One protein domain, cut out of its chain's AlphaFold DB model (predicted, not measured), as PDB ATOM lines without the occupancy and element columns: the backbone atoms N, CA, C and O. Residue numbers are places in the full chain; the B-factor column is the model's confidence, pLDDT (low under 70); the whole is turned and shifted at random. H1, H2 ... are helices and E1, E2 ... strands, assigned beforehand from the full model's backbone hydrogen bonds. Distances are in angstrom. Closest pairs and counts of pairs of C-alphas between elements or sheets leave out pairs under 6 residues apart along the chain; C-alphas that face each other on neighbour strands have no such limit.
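What this domain is: This is residues 53 to 61 and 96 to 189 of the 189 residues of the protein "Myrosinase 1" of Papilio xuthus (UniProt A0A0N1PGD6). What is the main picture? Two helices, H1 and H2, cover one face of a small parallel sheet, E1 E2 E3, in two layers, while loop residues 132 to 142 and 173 to 189 lengthen one end. What is printed? 103 residues run E1 H1 E2 H2 E3, mixed in class, under half in these named elements; the whole is compact, radius of gyration of the C-alphas 14.2 A, spanning 41 by 23 by 21 A.

Where its parts are: Where are the strands? E1 is residues 54 to 57, from C-alpha 54 at (-26.074, -58.334, -38.072); E2 is 126 to 131; E3 is 167 to 172, ending at C-alpha 172 (-26.092, -42.413, -42.045). And the helices? H1 is residues 108 to 121, 20.1 A; H2 is 143 to 161, 26.6 A.

How they stand to each other: What pairs the strands? N 56 and O 127, and N 171 and O 128, each 2.8 A, are within hydrogen-bond range. How do the helices sit? H1 is over E2, height over the sheet 10.4 A; H2 is over E2 and E3, 10.2 A. With residues 152 to 159 alone, H2 touches H1, closest C-alphas Arg 111 and Ala 159, 5.4 A; every O i to N i+4 pair in both is within hydrogen-bond range. E2, H2, E3 form a strand-helix-strand unit, parallel neighbours joined through a helix, its crossover right-handed.

The domain as a whole: Is anything cut? Residues 62 to 95 are; C-alphas 61 and 96 are 11.5 A apart. Which link is long? E2 to H2. Is confidence low? No printed residue is under 70.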
ATOM      1  N   TYR A  53     -27.203 -59.702 -33.461       94.62
ATOM      2  CA  TYR A  53     -27.680 -58.985 -34.642       94.62
ATOM      3  C   TYR A  53     -26.596 -58.931 -35.730       94.62
ATOM      4  O   TYR A  53     -25.420 -59.218 -35.495       94.62
ATOM      5  N   TYR A  54     -26.979 -58.531 -36.944       95.94
ATOM      6  CA  TYR A  54     -26.074 -58.334 -38.072       95.94
ATOM      7  C   TYR A  54     -25.959 -56.855 -38.454       95.94
ATOM      8  O   TYR A  54     -26.862 -56.271 -39.057       95.94
ATOM      9  N   GLY A  55     -24.805 -56.262 -38.148       96.44
ATOM     10  CA  GLY A  55     -24.427 -54.940 -38.642       96.44
ATOM     11  C   GLY A  55     -24.014 -54.988 -40.115       96.44
ATOM     12  O   GLY A  55     -23.141 -55.772 -40.500       96.44
ATOM     13  N   MET A  56     -24.625 -54.148 -40.951       95.50
ATOM     14  CA  MET A  56     -24.326 -54.055 -42.377       95.50
ATOM     15  C   MET A  56     -24.003 -52.625 -42.800       95.50
ATOM     16  O   MET A  56     -24.789 -51.709 -42.579       95.50
ATOM     17  N   ASN A  57     -22.914 -52.490 -43.554       97.44
ATOM     18  CA  ASN A  57     -22.611 -51.289 -44.323       97.44
ATOM     19  C   ASN A  57     -23.045 -51.530 -45.773       97.44
ATOM     20  O   ASN A  57     -22.681 -52.550 -46.374       97.44
ATOM     21  N   TYR A  58     -23.828 -50.619 -46.344       97.62
ATOM     22  CA  TYR A  58     -24.285 -50.699 -47.730       97.62
ATOM     23  C   TYR A  58     -24.117 -49.351 -48.426       97.62
ATOM     24  O   TYR A  58     -24.586 -48.335 -47.935       97.62
ATOM     25  N   TYR A  59     -23.517 -49.360 -49.616       96.25
ATOM     26  CA  TYR A  59     -23.240 -48.134 -50.379       96.25
ATOM     27  C   TYR A  59     -23.613 -48.238 -51.857       96.25
ATOM     28  O   TYR A  59     -24.138 -47.299 -52.450       96.25
ATOM     29  N   THR A  60     -23.314 -49.378 -52.477       95.06
ATOM     30  CA  THR A  60     -23.382 -49.550 -53.929       95.06
ATOM     31  C   THR A  60     -23.720 -50.992 -54.275       95.06
ATOM     32  O   THR A  60     -23.537 -51.913 -53.479       95.06
ATOM     33  N   SER A  61     -24.157 -51.195 -55.514       94.50
ATOM     34  CA  SER A  61     -24.316 -52.515 -56.117       94.50
ATOM     35  C   SER A  61     -23.338 -52.742 -57.267       94.50
ATOM     36  O   SER A  61     -22.640 -51.821 -57.709       94.50
ATOM     37  N   LYS A  96     -26.080 -43.494 -61.418       94.94
ATOM     38  CA  LYS A  96     -25.358 -42.246 -61.158       94.94
ATOM     39  C   LYS A  96     -24.111 -42.518 -60.314       94.94
ATOM     40  O   LYS A  96     -24.210 -43.056 -59.210       94.94
ATOM     41  N   LYS A  97     -22.943 -42.148 -60.842       94.81
ATOM     42  CA  LYS A  97     -21.649 -42.259 -60.157       94.81
ATOM     43  C   LYS A  97     -21.480 -41.136 -59.127       94.81
ATOM     44  O   LYS A  97     -21.849 -39.998 -59.411       94.81
ATOM     45  N   ALA A  98     -20.918 -41.461 -57.967       94.31
ATOM     46  CA  ALA A  98     -20.525 -40.489 -56.947       94.31
ATOM     47  C   ALA A  98     -19.090 -39.976 -57.156       94.31
ATOM     48  O   ALA A  98     -18.435 -40.325 -58.140       94.31
ATOM     49  N   ALA A  99     -18.592 -39.137 -56.243       93.81
ATOM     50  CA  ALA A  99     -17.227 -38.618 -56.338       93.81
ATOM     51  C   ALA A  99     -16.171 -39.729 -56.166       93.81
ATOM     52  O   ALA A  99     -15.166 -39.758 -56.882       93.81
ATOM     53  N   SER A 100     -16.430 -40.692 -55.277       92.38
ATOM     54  CA  SER A 100     -15.559 -41.850 -55.059       92.38
ATOM     55  C   SER A 100     -15.579 -42.796 -56.255       92.38
ATOM     56  O   SER A 100     -16.631 -43.162 -56.781       92.38
ATOM     57  N   MET A 101     -14.396 -43.263 -56.664       89.94
ATOM     58  CA  MET A 101     -14.241 -44.053 -57.891       89.94
ATOM     59  C   MET A 101     -15.007 -45.382 -57.899       89.94
ATOM     60  O   MET A 101     -15.265 -45.900 -58.981       89.94
ATOM     61  N   TRP A 102     -15.346 -45.919 -56.725       90.62
ATOM     62  CA  TRP A 102     -15.965 -47.229 -56.535       90.62
ATOM     63  C   TRP A 102     -17.484 -47.167 -56.274       90.62
ATOM     64  O   TRP A 102     -18.131 -48.218 -56.224       90.62
ATOM     65  N   LEU A 103     -18.075 -45.978 -56.107       93.38
ATOM     66  CA  LEU A 103     -19.440 -45.816 -55.597       93.38
ATOM     67  C   LEU A 103     -20.412 -45.365 -56.701       93.38
ATOM     68  O   LEU A 103     -20.257 -44.305 -57.311       93.38
ATOM     69  N   TRP A 104     -21.444 -46.182 -56.936       95.12
ATOM     70  CA  TRP A 104     -22.573 -45.873 -57.817       95.12
ATOM     71  C   TRP A 104     -23.894 -46.007 -57.060       95.12
ATOM     72  O   TRP A 104     -24.107 -46.968 -56.320       95.12
ATOM     73  N   SER A 105     -24.806 -45.063 -57.278       96.88
ATOM     74  CA  SER A 105     -26.125 -45.083 -56.653       96.88
ATOM     75  C   SER A 105     -27.038 -46.102 -57.333       96.88
ATOM     76  O   SER A 105     -27.359 -45.978 -58.517       96.88
ATOM     77  N   TYR A 106     -27.472 -47.103 -56.564       97.19
ATOM     78  CA  TYR A 106     -28.518 -48.045 -56.955       97.19
ATOM     79  C   TYR A 106     -29.308 -48.493 -55.721       97.19
ATOM     80  O   TYR A 106     -28.983 -49.494 -55.073       97.19
ATOM     81  N   ALA A 107     -30.364 -47.738 -55.412       97.88
ATOM     82  CA  ALA A 107     -31.187 -47.948 -54.225       97.88
ATOM     83  C   ALA A 107     -31.864 -49.331 -54.152       97.88
ATOM     84  O   ALA A 107     -31.795 -49.949 -53.087       97.88
ATOM     85  N   PRO A 108     -32.449 -49.896 -55.234       98.19
ATOM     86  CA  PRO A 108     -33.098 -51.212 -55.158       98.19
ATOM     87  C   PRO A 108     -32.159 -52.339 -54.710       98.19
ATOM     88  O   PRO A 108     -32.595 -53.346 -54.154       98.19
ATOM     89  N   GLY A 109     -30.848 -52.165 -54.905       97.81
ATOM     90  CA  GLY A 109     -29.848 -53.111 -54.426       97.81
ATOM     91  C   GLY A 109     -29.840 -53.288 -52.903       97.81
ATOM     92  O   GLY A 109     -29.574 -54.400 -52.446       97.81
ATOM     93  N   LEU A 110     -30.194 -52.253 -52.124       98.50
ATOM     94  CA  LEU A 110     -30.305 -52.349 -50.665       98.50
ATOM     95  C   LEU A 110     -31.423 -53.323 -50.283       98.50
ATOM     96  O   LEU A 110     -31.178 -54.292 -49.564       98.50
ATOM     97  N   ARG A 111     -32.624 -53.123 -50.840       98.56
ATOM     98  CA  ARG A 111     -33.779 -54.011 -50.632       98.56
ATOM     99  C   ARG A 111     -33.458 -55.439 -51.064       98.56
ATOM    100  O   ARG A 111     -33.625 -56.368 -50.279       98.56
ATOM    101  N   HIS A 112     -32.901 -55.626 -52.263       98.31
ATOM    102  CA  HIS A 112     -32.494 -56.954 -52.736       98.31
ATOM    103  C   HIS A 112     -31.503 -57.632 -51.782       98.31
ATOM    104  O   HIS A 112     -31.603 -58.837 -51.535       98.31
ATOM    105  N   LYS A 113     -30.549 -56.873 -51.229       97.56
ATOM    106  CA  LYS A 113     -29.562 -57.411 -50.295       97.56
ATOM    107  C   LYS A 113     -30.200 -57.851 -48.979       97.56
ATOM    108  O   LYS A 113     -29.868 -58.931 -48.493       97.56
ATOM    109  N   LEU A 114     -31.105 -57.046 -48.437       98.12
ATOM    110  CA  LEU A 114     -31.849 -57.329 -47.211       98.12
ATOM    111  C   LEU A 114     -32.744 -58.565 -47.355       98.12
ATOM    112  O   LEU A 114     -32.673 -59.479 -46.537       98.12
ATOM    113  N   VAL A 115     -33.500 -58.653 -48.451       98.25
ATOM    114  CA  VAL A 115     -34.325 -59.829 -48.768       98.25
ATOM    115  C   VAL A 115     -33.465 -61.084 -48.912       98.25
ATOM    116  O   VAL A 115     -33.814 -62.146 -48.393       98.25
ATOM    117  N   TRP A 116     -32.311 -60.973 -49.578       97.38
ATOM    118  CA  TRP A 116     -31.370 -62.086 -49.685       97.38
ATOM    119  C   TRP A 116     -30.839 -62.515 -48.311       97.38
ATOM    120  O   TRP A 116     -30.819 -63.709 -48.031       97.38
ATOM    121  N   LEU A 117     -30.462 -61.572 -47.436       96.31
ATOM    122  CA  LEU A 117     -29.992 -61.877 -46.079       96.31
ATOM    123  C   LEU A 117     -31.050 -62.648 -45.288       96.31
ATOM    124  O   LEU A 117     -30.739 -63.717 -44.768       96.31
ATOM    125  N   LYS A 118     -32.297 -62.166 -45.290       96.19
ATOM    126  CA  LYS A 118     -33.417 -62.848 -44.635       96.19
ATOM    127  C   LYS A 118     -33.631 -64.259 -45.183       96.19
ATOM    128  O   LYS A 118     -33.781 -65.216 -44.428       96.19
ATOM    129  N   LYS A 119     -33.607 -64.422 -46.510       96.75
ATOM    130  CA  LYS A 119     -33.768 -65.736 -47.150       96.75
ATOM    131  C   LYS A 119     -32.628 -66.698 -46.802       96.75
ATOM    132  O   LYS A 119     -32.866 -67.895 -46.680       96.75
ATOM    133  N   THR A 120     -31.397 -66.203 -46.699       94.31
ATOM    134  CA  THR A 120     -30.205 -67.034 -46.479       94.31
ATOM    135  C   THR A 120     -29.992 -67.391 -45.012       94.31
ATOM    136  O   THR A 120     -29.613 -68.523 -44.726       94.31
ATOM    137  N   TYR A 121     -30.232 -66.456 -44.094       93.88
ATOM    138  CA  TYR A 121     -29.881 -66.607 -42.677       93.88
ATOM    139  C   TYR A 121     -31.096 -66.669 -41.744       93.88
ATOM    140  O   TYR A 121     -30.938 -66.924 -40.555       93.88
ATOM    141  N   GLY A 122     -32.313 -66.522 -42.271       93.38
ATOM    142  CA  GLY A 122     -33.532 -66.452 -41.470       93.38
ATOM    143  C   GLY A 122     -33.811 -65.036 -40.972       93.38
ATOM    144  O   GLY A 122     -33.286 -64.059 -41.504       93.38
ATOM    145  N   ASP A 123     -34.671 -64.929 -39.964       93.88
ATOM    146  CA  ASP A 123     -35.146 -63.648 -39.433       93.88
ATOM    147  C   ASP A 123     -34.159 -63.038 -38.421       93.88
ATOM    148  O   ASP A 123     -34.448 -62.890 -37.239       93.88
ATOM    149  N   VAL A 124     -32.945 -62.756 -38.894       94.25
ATOM    150  CA  VAL A 124     -31.887 -62.106 -38.110       94.25
ATOM    151  C   VAL A 124     -32.187 -60.613 -38.000       94.25
ATOM    152  O   VAL A 124     -32.574 -59.991 -38.990       94.25
ATOM    153  N   GLU A 125     -31.977 -60.029 -36.821       97.56
ATOM    154  CA  GLU A 125     -32.020 -58.577 -36.637       97.56
ATOM    155  C   GLU A 125     -30.890 -57.900 -37.427       97.56
ATOM    156  O   GLU A 125     -29.724 -58.284 -37.320       97.56
ATOM    157  N   ILE A 126     -31.218 -56.895 -38.238       98.31
ATOM    158  CA  ILE A 126     -30.263 -56.177 -39.085       98.31
ATOM    159  C   ILE A 126     -30.191 -54.711 -38.667       98.31
ATOM    160  O   ILE A 126     -31.205 -54.018 -38.582       98.31
ATOM    161  N   LEU A 127     -28.969 -54.216 -38.493       98.44
ATOM    162  CA  LEU A 127     -28.686 -52.799 -38.284       98.44
ATOM    163  C   LEU A 127     -27.915 -52.284 -39.501       98.44
ATOM    164  O   LEU A 127     -26.853 -52.813 -39.837       98.44
ATOM    165  N   ILE A 128     -28.430 -51.252 -40.169       98.44
ATOM    166  CA  ILE A 128     -27.670 -50.542 -41.203       98.44
ATOM    167  C   ILE A 128     -26.725 -49.582 -40.489       98.44
ATOM    168  O   ILE A 128     -27.158 -48.527 -40.038       98.44
ATOM    169  N   LEU A 129     -25.456 -49.970 -40.352       98.19
ATOM    170  CA  LEU A 129     -24.461 -49.189 -39.612       98.19
ATOM    171  C   LEU A 129     -23.832 -48.084 -40.466       98.19
ATOM    172  O   LEU A 129     -23.407 -47.059 -39.939       98.19
ATOM    173  N   GLU A 130     -23.829 -48.259 -41.785       98.38
ATOM    174  CA  GLU A 130     -23.433 -47.209 -42.713       98.38
ATOM    175  C   GLU A 130     -24.242 -47.284 -44.008       98.38
ATOM    176  O   GLU A 130     -24.360 -48.343 -44.639       98.38
ATOM    177  N   ASN A 131     -24.746 -46.129 -44.434       98.38
ATOM    178  CA  ASN A 131     -25.213 -45.869 -45.789       98.38
ATOM    179  C   ASN A 131     -24.983 -44.391 -46.107       98.38
ATOM    180  O   ASN A 131     -25.279 -43.543 -45.270       98.38
ATOM    181  N   GLY A 132     -24.445 -44.087 -47.287       97.12
ATOM    182  CA  GLY A 132     -24.045 -42.728 -47.637       97.12
ATOM    183  C   GLY A 132     -23.518 -42.601 -49.059       97.12
ATOM    184  O   GLY A 132     -23.397 -43.588 -49.789       97.12
ATOM    185  N   VAL A 133     -23.202 -41.375 -49.469       96.88
ATOM    186  CA  VAL A 133     -22.688 -41.091 -50.809       96.88
ATOM    187  C   VAL A 133     -21.718 -39.920 -50.786       96.88
ATOM    188  O   VAL A 133     -21.960 -38.914 -50.125       96.88
ATOM    189  N   SER A 134     -20.629 -40.049 -51.540       95.06
ATOM    190  CA  SER A 134     -19.617 -39.006 -51.621       95.06
ATOM    191  C   SER A 134     -19.937 -37.919 -52.638       95.06
ATOM    192  O   SER A 134     -20.370 -38.188 -53.766       95.06
ATOM    193  N   SER A 135     -19.587 -36.692 -52.271       92.94
ATOM    194  CA  SER A 135     -19.457 -35.542 -53.159       92.94
ATOM    195  C   SER A 135     -18.059 -34.931 -53.044       92.94
ATOM    196  O   SER A 135     -17.232 -35.378 -52.246       92.94
ATOM    197  N   PHE A 136     -17.733 -33.964 -53.902       87.19
ATOM    198  CA  PHE A 136     -16.476 -33.227 -53.753       87.19
ATOM    199  C   PHE A 136     -16.580 -32.301 -52.539       87.19
ATOM    200  O   PHE A 136     -17.626 -31.689 -52.327       87.19
ATOM    201  N   SER A 137     -15.510 -32.205 -51.747       80.94
ATOM    202  CA  SER A 137     -15.534 -31.422 -50.509       80.94
ATOM    203  C   SER A 137     -15.879 -29.946 -50.750       80.94
ATOM    204  O   SER A 137     -15.540 -29.358 -51.781       80.94
ATOM    205  N   GLY A 138     -16.592 -29.350 -49.790       78.44
ATOM    206  CA  GLY A 138     -17.038 -27.953 -49.850       78.44
ATOM    207  C   GLY A 138     -18.340 -27.707 -50.627       78.44
ATOM    208  O   GLY A 138     -18.718 -26.551 -50.808       78.44
ATOM    209  N   GLN A 139     -19.040 -28.755 -51.075       80.94
ATOM    210  CA  GLN A 139     -20.366 -28.638 -51.690       80.94
ATOM    211  C   GLN A 139     -21.470 -28.657 -50.626       80.94
ATOM    212  O   GLN A 139     -21.723 -29.688 -50.010       80.94
ATOM    213  N   LEU A 140     -22.131 -27.513 -50.418       85.69
ATOM    214  CA  LEU A 140     -23.276 -27.398 -49.500       85.69
ATOM    215  C   LEU A 140     -24.604 -27.780 -50.174       85.69
ATOM    216  O   LEU A 140     -25.451 -28.416 -49.548       85.69
ATOM    217  N   ASP A 141     -24.765 -27.432 -51.453       89.88
ATOM    218  CA  ASP A 141     -25.937 -27.797 -52.252       89.88
ATOM    219  C   ASP A 141     -25.759 -29.211 -52.824       89.88
ATOM    220  O   ASP A 141     -25.206 -29.401 -53.911       89.88
ATOM    221  N   ASP A 142     -26.201 -30.220 -52.067       89.19
ATOM    222  CA  ASP A 142     -25.996 -31.633 -52.400       89.19
ATOM    223  C   ASP A 142     -27.300 -32.387 -52.706       89.19
ATOM    224  O   ASP A 142     -27.691 -33.354 -52.043       89.19
ATOM    225  N   ASP A 143     -27.980 -31.958 -53.771       94.31
ATOM    226  CA  ASP A 143     -29.202 -32.606 -54.270       94.31
ATOM    227  C   ASP A 143     -28.994 -34.092 -54.591       94.31
ATOM    228  O   ASP A 143     -29.925 -34.903 -54.523       94.31
ATOM    229  N   PHE A 144     -27.766 -34.476 -54.957       94.88
ATOM    230  CA  PHE A 144     -27.452 -35.871 -55.215       94.88
ATOM    231  C   PHE A 144     -27.464 -36.699 -53.929       94.88
ATOM    232  O   PHE A 144     -28.097 -37.758 -53.929       94.88
ATOM    233  N   ARG A 145     -26.849 -36.216 -52.843       96.25
ATOM    234  CA  ARG A 145     -26.923 -36.845 -51.517       96.25
ATOM    235  C   ARG A 145     -28.356 -36.906 -51.000       96.25
ATOM    236  O   ARG A 145     -28.790 -37.966 -50.550       96.25
ATOM    237  N   VAL A 146     -29.125 -35.824 -51.141       96.75
ATOM    238  CA  VAL A 146     -30.549 -35.799 -50.758       96.75
ATOM    239  C   VAL A 146     -31.330 -36.881 -51.503       96.75
ATOM    240  O   VAL A 146     -32.039 -37.680 -50.885       96.75
ATOM    241  N   LYS A 147     -31.169 -36.965 -52.830       97.44
ATOM    242  CA  LYS A 147     -31.822 -38.001 -53.638       97.44
ATOM    243  C   LYS A 147     -31.357 -39.408 -53.258       97.44
ATOM    244  O   LYS A 147     -32.190 -40.305 -53.169       97.44
ATOM    245  N   TYR A 148     -30.060 -39.602 -53.027       97.88
ATOM    246  CA  TYR A 148     -29.501 -40.890 -52.622       97.88
ATOM    247  C   TYR A 148     -30.181 -41.407 -51.355       97.88
ATOM    248  O   TYR A 148     -30.709 -42.519 -51.373       97.88
ATOM    249  N   TYR A 149     -30.229 -40.594 -50.296       98.50
ATOM    250  CA  TYR A 149     -30.863 -40.990 -49.041       98.50
ATOM    251  C   TYR A 149     -32.355 -41.237 -49.206       98.50
ATOM    252  O   TYR A 149     -32.846 -42.259 -48.736       98.50
ATOM    253  N   LYS A 150     -33.073 -40.357 -49.917       98.56
ATOM    254  CA  LYS A 150     -34.507 -40.539 -50.167       98.56
ATOM    255  C   LYS A 150     -34.795 -41.887 -50.832       98.56
ATOM    256  O   LYS A 150     -35.611 -42.650 -50.323       98.56
ATOM    257  N   ASP A 151     -34.096 -42.193 -51.922       98.50
ATOM    258  CA  ASP A 151     -34.319 -43.425 -52.678       98.50
ATOM    259  C   ASP A 151     -33.934 -44.673 -51.851       98.50
ATOM    260  O   ASP A 151     -34.639 -45.681 -51.886       98.50
ATOM    261  N   HIS A 152     -32.826 -44.638 -51.094       98.69
ATOM    262  CA  HIS A 152     -32.388 -45.781 -50.277       98.69
ATOM    263  C   HIS A 152     -33.297 -46.014 -49.067       98.69
ATOM    264  O   HIS A 152     -33.632 -47.164 -48.780       98.69
ATOM    265  N   LEU A 153     -33.743 -44.951 -48.394       98.75
ATOM    266  CA  LEU A 153     -34.686 -45.046 -47.280       98.75
ATOM    267  C   LEU A 153     -36.065 -45.530 -47.741       98.75
ATOM    268  O   LEU A 153     -36.699 -46.297 -47.024       98.75
ATOM    269  N   GLU A 154     -36.507 -45.171 -48.949       98.81
ATOM    270  CA  GLU A 154     -37.720 -45.744 -49.544       98.81
ATOM    271  C   GLU A 154     -37.574 -47.260 -49.750       98.81
ATOM    272  O   GLU A 154     -38.438 -48.037 -49.351       98.81
ATOM    273  N   GLN A 155     -36.444 -47.717 -50.297       98.81
ATOM    274  CA  GLN A 155     -36.184 -49.151 -50.471       98.81
ATOM    275  C   GLN A 155     -36.049 -49.895 -49.136       98.81
ATOM    276  O   GLN A 155     -36.496 -51.039 -49.026       98.81
ATOM    277  N   LEU A 156     -35.481 -49.248 -48.117       98.69
ATOM    278  CA  LEU A 156     -35.423 -49.770 -46.755       98.69
ATOM    279  C   LEU A 156     -36.822 -49.909 -46.148       98.69
ATOM    280  O   LEU A 156     -37.156 -50.957 -45.597       98.69
ATOM    281  N   TRP A 157     -37.656 -48.880 -46.302       98.69
ATOM    282  CA  TRP A 157     -39.041 -48.885 -45.850       98.69
ATOM    283  C   TRP A 157     -39.832 -50.029 -46.483       98.69
ATOM    284  O   TRP A 157     -40.527 -50.758 -45.775       98.69
ATOM    285  N   LEU A 158     -39.686 -50.248 -47.791       98.81
ATOM    286  CA  LEU A 158     -40.328 -51.365 -48.485       98.81
ATOM    287  C   LEU A 158     -39.795 -52.726 -48.002       98.81
ATOM    288  O   LEU A 158     -40.577 -53.654 -47.806       98.81
ATOM    289  N   ALA A 159     -38.490 -52.846 -47.731       98.62
ATOM    290  CA  ALA A 159     -37.915 -54.073 -47.172       98.62
ATOM    291  C   ALA A 159     -38.526 -54.424 -45.800       98.62
ATOM    292  O   ALA A 159     -38.824 -55.588 -45.525       98.62
ATOM    293  N   ILE A 160     -38.755 -53.424 -44.947       98.69
ATOM    294  CA  ILE A 160     -39.371 -53.604 -43.623       98.69
ATOM    295  C   ILE A 160     -40.872 -53.894 -43.757       98.69
ATOM    296  O   ILE A 160     -41.393 -54.841 -43.168       98.69
ATOM    297  N   THR A 161     -41.591 -53.086 -44.533       98.62
ATOM    298  CA  THR A 161     -43.061 -53.100 -44.545       98.62
ATOM    299  C   THR A 161     -43.663 -54.148 -45.471       98.62
ATOM    300  O   THR A 161     -44.655 -54.772 -45.089       98.62
ATOM    301  N   GLU A 162     -43.071 -54.392 -46.638       98.56
ATOM    302  CA  GLU A 162     -43.562 -55.364 -47.620       98.56
ATOM    303  C   GLU A 162     -42.869 -56.718 -47.457       98.56
ATOM    304  O   GLU A 162     -43.542 -57.738 -47.316       98.56
ATOM    305  N   ASP A 163     -41.532 -56.734 -47.393       98.44
ATOM    306  CA  ASP A 163     -40.755 -57.987 -47.336       98.44
ATOM    307  C   ASP A 163     -40.575 -58.531 -45.904       98.44
ATOM    308  O   ASP A 163     -40.054 -59.637 -45.683       98.44
ATOM    309  N   LYS A 164     -41.038 -57.760 -44.914       98.38
ATOM    310  CA  LYS A 164     -40.994 -58.084 -43.482       98.38
ATOM    311  C   LYS A 164     -39.575 -58.342 -42.975       98.38
ATOM    312  O   LYS A 164     -39.383 -59.242 -42.163       98.38
ATOM    313  N   VAL A 165     -38.562 -57.662 -43.510       98.44
ATOM    314  CA  VAL A 165     -37.181 -57.800 -43.026       98.44
ATOM    315  C   VAL A 165     -37.049 -57.111 -41.668       98.44
ATOM    316  O   VAL A 165     -37.452 -55.958 -41.526       98.44
ATOM    317  N   ASN A 166     -36.472 -57.812 -40.690       98.25
ATOM    318  CA  ASN A 166     -36.232 -57.298 -39.345       98.25
ATOM    319  C   ASN A 166     -35.056 -56.302 -39.322       98.25
ATOM    320  O   ASN A 166     -33.946 -56.647 -38.921       98.25
ATOM    321  N   VAL A 167     -35.279 -55.080 -39.812       98.50
ATOM    322  CA  VAL A 167     -34.320 -53.975 -39.674       98.50
ATOM    323  C   VAL A 167     -34.747 -53.072 -38.523       98.50
ATOM    324  O   VAL A 167     -35.857 -52.541 -38.543       98.50
ATOM    325  N   THR A 168     -33.856 -52.859 -37.556       98.19
ATOM    326  CA  THR A 168     -34.161 -52.132 -36.309       98.19
ATOM    327  C   THR A 168     -33.392 -50.825 -36.148       98.19
ATOM    328  O   THR A 168     -33.821 -49.964 -35.379       98.19
ATOM    329  N   ALA A 169     -32.303 -50.620 -36.895       98.12
ATOM    330  CA  ALA A 169     -31.556 -49.365 -36.872       98.12
ATOM    331  C   ALA A 169     -30.994 -48.969 -38.240       98.12
ATOM    332  O   ALA A 169     -30.721 -49.811 -39.102       98.12
ATOM    333  N   TYR A 170     -30.784 -47.662 -38.395       98.56
ATOM    334  CA  TYR A 170     -30.127 -47.048 -39.539       98.56
ATOM    335  C   TYR A 170     -29.263 -45.871 -39.079       98.56
ATOM    336  O   TYR A 170     -29.768 -44.947 -38.438       98.56
ATOM    337  N   THR A 171     -27.985 -45.879 -39.444       98.44
ATOM    338  CA  THR A 171     -27.047 -44.776 -39.217       98.44
ATOM    339  C   THR A 171     -26.436 -44.322 -40.539       98.44
ATOM    340  O   THR A 171     -25.825 -45.097 -41.277       98.44
ATOM    341  N   ALA A 172     -26.643 -43.043 -40.854       98.12
ATOM    342  CA  ALA A 172     -26.092 -42.413 -42.045       98.12
ATOM    343  C   ALA A 172     -24.569 -42.268 -41.921       98.12
ATOM    344  O   ALA A 172     -24.066 -41.852 -40.875       98.12
ATOM    345  N   TRP A 173     -23.850 -42.582 -42.998       97.44
ATOM    346  CA  TRP A 173     -22.441 -42.242 -43.139       97.44
ATOM    347  C   TRP A 173     -22.325 -40.973 -44.002       97.44
ATOM    348  O   TRP A 173     -22.547 -41.036 -45.207       97.44
ATOM    349  N   THR A 174     -22.018 -39.811 -43.436       95.00
ATOM    350  CA  THR A 174     -21.584 -39.586 -42.047       95.00
ATOM    351  C   THR A 174     -22.282 -38.390 -41.410       95.00
ATOM    352  O   THR A 174     -23.089 -37.706 -42.031       95.00
ATOM    353  N   MET A 175     -22.043 -38.189 -40.113       93.44
ATOM    354  CA  MET A 175     -22.625 -37.071 -39.369       93.44
ATOM    355  C   MET A 175     -22.050 -35.731 -39.845       93.44
ATOM    356  O   MET A 175     -22.777 -34.744 -39.915       93.44
ATOM    357  N   ILE A 176     -20.747 -35.707 -40.136       92.88
ATOM    358  CA  ILE A 176     -19.987 -34.562 -40.642       92.88
ATOM    359  C   ILE A 176     -18.849 -35.069 -41.528       92.88
ATOM    360  O   ILE A 176     -18.315 -36.151 -41.262       92.88
ATOM    361  N   ASP A 177     -18.435 -34.262 -42.506       93.31
ATOM    362  CA  ASP A 177     -17.241 -34.529 -43.311       93.31
ATOM    363  C   ASP A 177     -16.050 -34.922 -42.423       93.31
ATOM    364  O   ASP A 177     -15.786 -34.313 -41.381       93.31
ATOM    365  N   ASN A 178     -15.324 -35.958 -42.841       94.00
ATOM    366  CA  ASN A 178     -14.200 -36.505 -42.094       94.00
ATOM    367  C   ASN A 178     -13.040 -36.899 -43.028       94.00
ATOM    368  O   ASN A 178     -13.036 -36.578 -44.216       94.00
ATOM    369  N   PHE A 179     -12.005 -37.522 -42.466       94.81
ATOM    370  CA  PHE A 179     -10.854 -38.001 -43.223       94.81
ATOM    371  C   PHE A 179     -11.171 -39.345 -43.904       94.81
ATOM    372  O   PHE A 179     -11.151 -40.392 -43.254       94.81
ATOM    373  N   GLU A 180     -11.387 -39.330 -45.221       93.62
ATOM    374  CA  GLU A 180     -11.721 -40.511 -46.025       93.62
ATOM    375  C   GLU A 180     -10.456 -41.281 -46.439       93.62
ATOM    376  O   GLU A 180     -10.085 -41.377 -47.611       93.62
ATOM    377  N   TRP A 181      -9.761 -41.849 -45.455       92.81
ATOM    378  CA  TRP A 181      -8.708 -42.849 -45.664       92.81
ATOM    379  C   TRP A 181      -7.654 -42.436 -46.716       92.81
ATOM    380  O   TRP A 181      -6.957 -41.438 -46.555       92.81
ATOM    381  N   GLY A 182      -7.506 -43.214 -47.795       90.06
ATOM    382  CA  GLY A 182      -6.551 -42.939 -48.872       90.06
ATOM    383  C   GLY A 182      -6.913 -41.737 -49.751       90.06
ATOM    384  O   GLY A 182      -6.042 -41.229 -50.453       90.06
ATOM    385  N   ASP A 183      -8.162 -41.271 -49.703       89.38
ATOM    386  CA  ASP A 183      -8.644 -40.091 -50.431       89.38
ATOM    387  C   ASP A 183      -8.516 -38.793 -49.605       89.38
ATOM    388  O   ASP A 183      -8.652 -37.690 -50.147       89.38
ATOM    389  N   GLY A 184      -8.216 -38.893 -48.304       93.62
ATOM    390  CA  GLY A 184      -8.061 -37.752 -47.405       93.62
ATOM    391  C   GLY A 184      -9.326 -36.894 -47.325       93.62
ATOM    392  O   GLY A 184     -10.418 -37.411 -47.135       93.62
ATOM    393  N   TYR A 185      -9.193 -35.574 -47.487       93.69
ATOM    394  CA  TYR A 185     -10.321 -34.621 -47.447       93.69
ATOM    395  C   TYR A 185     -10.841 -34.227 -48.838       93.69
ATOM    396  O   TYR A 185     -11.463 -33.178 -49.020       93.69
ATOM    397  N   LYS A 186     -10.532 -35.026 -49.866       90.56
ATOM    398  CA  LYS A 186     -10.965 -34.748 -51.241       90.56
ATOM    399  C   LYS A 186     -12.479 -34.907 -51.415       90.56
ATOM    400  O   LYS A 186     -13.075 -34.221 -52.247       90.56
ATOM    401  N   TYR A 187     -13.080 -35.820 -50.658       91.00
ATOM    402  CA  TYR A 187     -14.507 -36.111 -50.704       91.00
ATOM    403  C   TYR A 187     -15.167 -35.763 -49.372       91.00
ATOM    404  O   TYR A 187     -14.558 -35.949 -48.322       91.00
ATOM    405  N   GLY A 188     -16.400 -35.270 -49.444       88.94
ATOM    406  CA  GLY A 188     -17.315 -35.160 -48.307       88.94
ATOM    407  C   GLY A 188     -18.392 -36.239 -48.399       88.94
ATOM    408  O   GLY A 188     -18.766 -36.627 -49.513       88.94
ATOM    409  N   TYR A 189     -18.873 -36.743 -47.263       88.69
ATOM    410  CA  TYR A 189     -19.842 -37.848 -47.180       88.69
ATOM    411  C   TYR A 189     -21.081 -37.471 -46.380       88.69
ATOM    412  O   TYR A 189     -20.939 -36.897 -45.285       88.69
TER     413      TYR A 189